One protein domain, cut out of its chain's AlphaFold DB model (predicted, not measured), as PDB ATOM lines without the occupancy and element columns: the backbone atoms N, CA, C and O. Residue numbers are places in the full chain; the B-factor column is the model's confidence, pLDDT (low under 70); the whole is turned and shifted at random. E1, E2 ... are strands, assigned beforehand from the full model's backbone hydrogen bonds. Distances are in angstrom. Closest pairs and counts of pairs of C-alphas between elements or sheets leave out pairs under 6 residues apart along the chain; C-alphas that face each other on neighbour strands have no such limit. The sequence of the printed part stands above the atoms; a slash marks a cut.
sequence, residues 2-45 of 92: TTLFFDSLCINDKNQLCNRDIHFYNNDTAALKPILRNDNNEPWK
ATOM      1  N   THR A   2      13.536  23.428 -28.489       40.62
ATOM      2  CA  THR A   2      13.830  23.993 -27.166       40.62
ATOM      3  C   THR A   2      12.728  24.988 -26.811       40.62
ATOM      4  O   THR A   2      12.594  26.000 -27.488       40.62
ATOM      5  N   THR A   3      11.896  24.691 -25.815       47.34
ATOM      6  CA  THR A   3      10.929  25.657 -25.270       47.34
ATOM      7  C   THR A   3      11.698  26.828 -24.666       47.34
ATOM      8  O   THR A   3      12.537  26.614 -23.788       47.34
ATOM      9  N   LEU A   4      11.446  28.048 -25.146       62.12
ATOM     10  CA  LEU A   4      12.044  29.256 -24.586       62.12
ATOM     11  C   LEU A   4      11.536  29.410 -23.144       62.12
ATOM     12  O   LEU A   4      10.368  29.147 -22.871       62.12
ATOM     13  N   PHE A   5      12.384  29.829 -22.206       70.62
ATOM     14  CA  PHE A   5      12.019  29.994 -20.786       70.62
ATOM     15  C   PHE A   5      10.716  30.785 -20.568       70.62
ATOM     16  O   PHE A   5       9.935  30.466 -19.677       70.62
ATOM     17  N   PHE A   6      10.464  31.791 -21.408       79.12
ATOM     18  CA  PHE A   6       9.249  32.602 -21.347       79.12
ATOM     19  C   PHE A   6       8.019  31.925 -21.968       79.12
ATOM     20  O   PHE A   6       6.904  32.252 -21.568       79.12
ATOM     21  N   ASP A   7       8.193  30.954 -22.871       78.00
ATOM     22  CA  ASP A   7       7.079  30.234 -23.512       78.00
ATOM     23  C   ASP A   7       6.278  29.398 -22.505       78.00
ATOM     24  O   ASP A   7       5.106  29.084 -22.734       78.00
ATOM     25  N   SER A   8       6.901  29.022 -21.383       84.75
ATOM     26  CA  SER A   8       6.243  28.282 -20.308       84.75
ATOM     27  C   SER A   8       5.611  29.179 -19.242       84.75
ATOM     28  O   SER A   8       4.853  28.666 -18.422       84.75
ATOM     29  N   LEU A   9       5.849  30.495 -19.232       90.38
ATOM     30  CA  LEU A   9       5.219  31.378 -18.249       90.38
ATOM     31  C   LEU A   9       3.753  31.641 -18.604       90.38
ATOM     32  O   LEU A   9       3.418  32.051 -19.714       90.38
ATOM     33  N   CYS A  10       2.859  31.457 -17.636       91.38
ATOM     34  CA  CYS A  10       1.444  31.785 -17.788       91.38
ATOM     35  C   CYS A  10       0.794  32.170 -16.457       91.38
ATOM     36  O   CYS A  10       1.354  31.948 -15.387       91.38
ATOM     37  N   ILE A  11      -0.422  32.709 -16.523       92.56
ATOM     38  CA  ILE A  11      -1.272  32.942 -15.353       92.56
ATOM     39  C   ILE A  11      -2.341  31.847 -15.298       92.56
ATOM     40  O   ILE A  11      -2.925  31.513 -16.327       92.56
ATOM     41  N   ASN A  12      -2.572  31.268 -14.119       92.06
ATOM     42  CA  ASN A  12      -3.644  30.289 -13.906       92.06
ATOM     43  C   ASN A  12      -4.985  30.960 -13.536       92.06
ATOM     44  O   ASN A  12      -5.045  32.163 -13.286       92.06
ATOM     45  N   ASP A  13      -6.050  30.166 -13.401       93.94
ATOM     46  CA  ASP A  13      -7.399  30.653 -13.049       93.94
ATOM     47  C   ASP A  13      -7.491  31.312 -11.658       93.94
ATOM     48  O   ASP A  13      -8.465  31.990 -11.342       93.94
ATOM     49  N   LYS A  14      -6.465  31.139 -10.812       94.50
ATOM     50  CA  LYS A  14      -6.335  31.787  -9.497       94.50
ATOM     51  C   LYS A  14      -5.515  33.081  -9.554       94.50
ATOM     52  O   LYS A  14      -5.165  33.619  -8.507       94.50
ATOM     53  N   ASN A  15      -5.196  33.572 -10.753       93.50
ATOM     54  CA  ASN A  15      -4.359  34.746 -10.995       93.50
ATOM     55  C   ASN A  15      -2.932  34.624 -10.419       93.50
ATOM     56  O   ASN A  15      -2.355  35.593  -9.927       93.50
ATOM     57  N   GLN A  16      -2.360  33.419 -10.458       95.50
ATOM     58  CA  GLN A  16      -1.001  33.140  -9.992       95.50
ATOM     59  C   GLN A  16      -0.073  32.922 -11.185       95.50
ATOM     60  O   GLN A  16      -0.415  32.187 -12.117       95.50
ATOM     61  N   LEU A  17       1.125  33.510 -11.131       95.00
ATOM     62  CA  LEU A  17       2.189  33.209 -12.083       95.00
ATOM     63  C   LEU A  17       2.603  31.744 -11.953       95.00
ATOM     64  O   LEU A  17       2.932  31.285 -10.862       95.00
ATOM     65  N   CYS A  18       2.592  31.021 -13.068       93.00
ATOM     66  CA  CYS A  18       2.913  29.607 -13.150       93.00
ATOM     67  C   CYS A  18       3.911  29.320 -14.273       93.00
ATOM     68  O   CYS A  18       3.959  30.027 -15.279       93.00
ATOM     69  N   ASN A  19       4.650  28.226 -14.109       89.75
ATOM     70  CA  ASN A  19       5.372  27.557 -15.178       89.75
ATOM     71  C   ASN A  19       4.512  26.401 -15.711       89.75
ATOM     72  O   ASN A  19       4.003  25.585 -14.935       89.75
ATOM     73  N   ARG A  20       4.325  26.355 -17.028       86.81
ATOM     74  CA  ARG A  20       3.645  25.279 -17.737       86.81
ATOM     75  C   ARG A  20       4.642  24.164 -18.015       86.81
ATOM     76  O   ARG A  20       5.524  24.304 -18.858       86.81
ATOM     77  N   ASP A  21       4.442  23.037 -17.349       72.81
ATOM     78  CA  ASP A  21       5.279  21.860 -17.534       72.81
ATOM     79  C   ASP A  21       4.808  21.058 -18.756       72.81
ATOM     80  O   ASP A  21       3.848  20.286 -18.685       72.81
ATOM     81  N   ILE A  22       5.430  21.303 -19.912       62.75
ATOM     82  CA  ILE A  22       5.127  20.602 -21.165       62.75
ATOM     83  C   ILE A  22       6.109  19.435 -21.310       62.75
ATOM     84  O   ILE A  22       7.161  19.553 -21.939       62.75
ATOM     85  N   HIS A  23       5.794  18.283 -20.724       60.81
ATOM     86  CA  HIS A  23       6.546  17.062 -21.002       60.81
ATOM     87  C   HIS A  23       6.075  16.456 -22.329       60.81
ATOM     88  O   HIS A  23       4.937  16.016 -22.443       60.81
ATOM     89  N   PHE A  24       6.970  16.389 -23.319       49.72
ATOM     90  CA  PHE A  24       6.702  15.889 -24.680       49.72
ATOM     91  C   PHE A  24       6.114  14.461 -24.737       49.72
ATOM     92  O   PHE A  24       5.540  14.073 -25.749       49.72
ATOM     93  N   TYR A  25       6.254  13.677 -23.664       55.44
ATOM     94  CA  TYR A  25       5.816  12.278 -23.601       55.44
ATOM     95  C   TYR A  25       4.456  12.062 -22.924       55.44
ATOM     96  O   TYR A  25       3.940  10.948 -22.982       55.44
ATOM     97  N   ASN A  26       3.864  13.091 -22.309       52.84
ATOM     98  CA  ASN A  26       2.547  12.981 -21.688       52.84
ATOM     99  C   ASN A  26       1.503  13.677 -22.562       52.84
ATOM    100  O   ASN A  26       1.535  14.890 -22.732       52.84
ATOM    101  N   ASN A  27       0.535  12.904 -23.058       54.56
ATOM    102  CA  ASN A  27      -0.683  13.408 -23.706       54.56
ATOM    103  C   ASN A  27      -1.673  14.053 -22.709       54.56
ATOM    104  O   ASN A  27      -2.806  14.363 -23.080       54.56
ATOM    105  N   ASP A  28      -1.262  14.241 -21.453       57.41
ATOM    106  CA  ASP A  28      -2.057  14.889 -20.419       57.41
ATOM    107  C   ASP A  28      -1.897  16.412 -20.474       57.41
ATOM    108  O   ASP A  28      -0.863  16.951 -20.872       57.41
ATOM    109  N   THR A  29      -2.938  17.124 -20.045       62.09
ATOM    110  CA  THR A  29      -2.928  18.583 -19.898       62.09
ATOM    111  C   THR A  29      -1.708  19.033 -19.091       62.09
ATOM    112  O   THR A  29      -1.551  18.623 -17.941       62.09
ATOM    113  N   ALA A  30      -0.861  19.877 -19.690       69.69
ATOM    114  CA  ALA A  30       0.359  20.384 -19.068       69.69
ATOM    115  C   ALA A  30       0.086  20.934 -17.657       69.69
ATOM    116  O   ALA A  30      -0.762  21.815 -17.476       69.69
ATOM    117  N   ALA A  31       0.803  20.420 -16.656       79.94
ATOM    118  CA  ALA A  31       0.612  20.836 -15.272       79.94
ATOM    119  C   ALA A  31       1.089  22.284 -15.082       79.94
ATOM    120  O   ALA A  31       2.213  22.633 -15.451       79.94
ATOM    121  N   LEU A  32       0.242  23.130 -14.487       87.31
ATOM    122  CA  LEU A  32       0.600  24.502 -14.128       87.31
ATOM    123  C   LEU A  32       1.160  24.532 -12.705       87.31
ATOM    124  O   LEU A  32       0.433  24.285 -11.742       87.31
ATOM    125  N   LYS A  33       2.449  24.849 -12.570       90.12
ATOM    126  CA  LYS A  33       3.143  24.944 -11.278       90.12
ATOM    127  C   LYS A  33       3.317  26.414 -10.882       90.12
ATOM    128  O   LYS A  33       4.043  27.115 -11.586       90.12
ATOM    129  N   PRO A  34       2.691  26.900  -9.792       93.69
ATOM    130  CA  PRO A  34       2.878  28.273  -9.332       93.69
ATOM    131  C   PRO A  34       4.342  28.586  -9.008       93.69
ATOM    132  O   PRO A  34       5.039  27.780  -8.395       93.69
ATOM    133  N   ILE A  35       4.793  29.776  -9.398       94.31
ATOM    134  CA  ILE A  35       6.118  30.304  -9.076       94.31
ATOM    135  C   ILE A  35       5.996  31.089  -7.769       94.31
ATOM    136  O   ILE A  35       5.445  32.193  -7.732       94.31
ATOM    137  N   LEU A  36       6.487  30.486  -6.689       95.25
ATOM    138  CA  LEU A  36       6.414  31.035  -5.337       95.25
ATOM    139  C   LEU A  36       7.714  31.742  -4.960       95.25
ATOM    140  O   LEU A  36       8.793  31.422  -5.465       95.25
ATOM    141  N   ARG A  37       7.612  32.724  -4.072       94.44
ATOM    142  CA  ARG A  37       8.770  33.378  -3.477       94.44
ATOM    143  C   ARG A  37       9.373  32.487  -2.395       94.44
ATOM    144  O   ARG A  37       8.651  31.892  -1.601       94.44
ATOM    145  N   ASN A  38      10.701  32.453  -2.323       92.00
ATOM    146  CA  ASN A  38      11.414  31.657  -1.320       92.00
ATOM    147  C   ASN A  38      11.327  32.246   0.101       92.00
ATOM    148  O   ASN A  38      11.608  31.539   1.063       92.00
ATOM    149  N   ASP A  39      10.998  33.536   0.243       94.38
ATOM    150  CA  ASP A  39      10.976  34.248   1.528       94.38
ATOM    151  C   ASP A  39       9.673  34.037   2.313       94.38
ATOM    152  O   ASP A  39       9.700  33.977   3.541       94.38
ATOM    153  N   ASN A  40       8.537  33.925   1.623       94.56
ATOM    154  CA  ASN A  40       7.218  33.858   2.256       94.56
ATOM    155  C   ASN A  40       6.248  32.843   1.626       94.56
ATOM    156  O   ASN A  40       5.114  32.750   2.083       94.56
ATOM    157  N   ASN A  41       6.667  32.080   0.609       93.81
ATOM    158  CA  ASN A  41       5.827  31.147  -0.157       93.81
ATOM    159  C   ASN A  41       4.612  31.780  -0.864       93.81
ATOM    160  O   ASN A  41       3.756  31.052  -1.370       93.81
ATOM    161  N   GLU A  42       4.541  33.107  -0.966       94.88
ATOM    162  CA  GLU A  42       3.505  33.778  -1.746       94.88
ATOM    163  C   GLU A  42       3.829  33.712  -3.247       94.88
ATOM    164  O   GLU A  42       5.004  33.720  -3.629       94.88
ATOM    165  N   PRO A  43       2.824  33.665  -4.139       94.81
ATOM    166  CA  PRO A  43       3.058  33.739  -5.576       94.81
ATOM    167  C   PRO A  43       3.736  35.051  -5.976       94.81
ATOM    168  O   PRO A  43       3.358  36.135  -5.524       94.81
ATOM    169  N   TRP A  44       4.698  34.975  -6.892       96.00
ATOM    170  CA  TRP A  44       5.265  36.178  -7.494       96.00
ATOM    171  C   TRP A  44       4.227  36.924  -8.342       96.00
ATOM    172  O   TRP A  44       3.504  36.321  -9.140       96.00
ATOM    173  N   LYS A  45       4.222  38.262  -8.265       95.44
ATOM    174  CA  LYS A  45       3.631  39.085  -9.330       95.44
ATOM    175  C   LYS A  45       4.516  39.014 -10.570       95.44
ATOM    176  O   LYS A  45       5.736  39.127 -10.461       95.44
TER     177      LYS A  45
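What this domain is: This is residues 2 to 45 of the 92 residues of an uncharacterized protein of Dysgonomonas mossii DSM 22836 (UniProt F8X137). There is little regular structure here: a small sheet of three short strands, with the loop of residues 22 to 30 at one end of the long axis and the folded-back tail of residues 35 to 45 at the other. The printed part has 44 residues and no named helix; E1, E2 and E3 follow in that order, form an antiparallel sheet E1 - E2 - E3, and hold 12 residues, class all strand. It is only just loose, close to compact, with a radius of gyration of the C-alphas of 11.5 A, and spans 34 by 21 by 15 A.

Where its parts are: Find C-alpha 17 at (2.189, 33.209, -12.083); from there E2, residues 17 to 21, runs 13.0 A. E1, residues 9 to 11, begins at (5.219, 31.378, -18.249) and runs 7.3 A. E3, residues 31 to 34, runs 9.8 A to (2.878, 28.273, -9.332).

How they stand to each other: The strands form a meander, each the antiparallel neighbour of the one before. In hairpin E1 and E2, at 125 degrees, look for N 18 and O 10, 2.8 A apart. In hairpin E2 and E3, at 148 degrees, N 19 and O 33 are 2.8 A apart.

The domain as a whole: The two farthest C-alphas, of Asn 27 and Asp 39, are 34.7 A apart. The printed part has no cut, and no link is long. Look for pLDDT under 70 at residues 2 to 4 and 22 to 30.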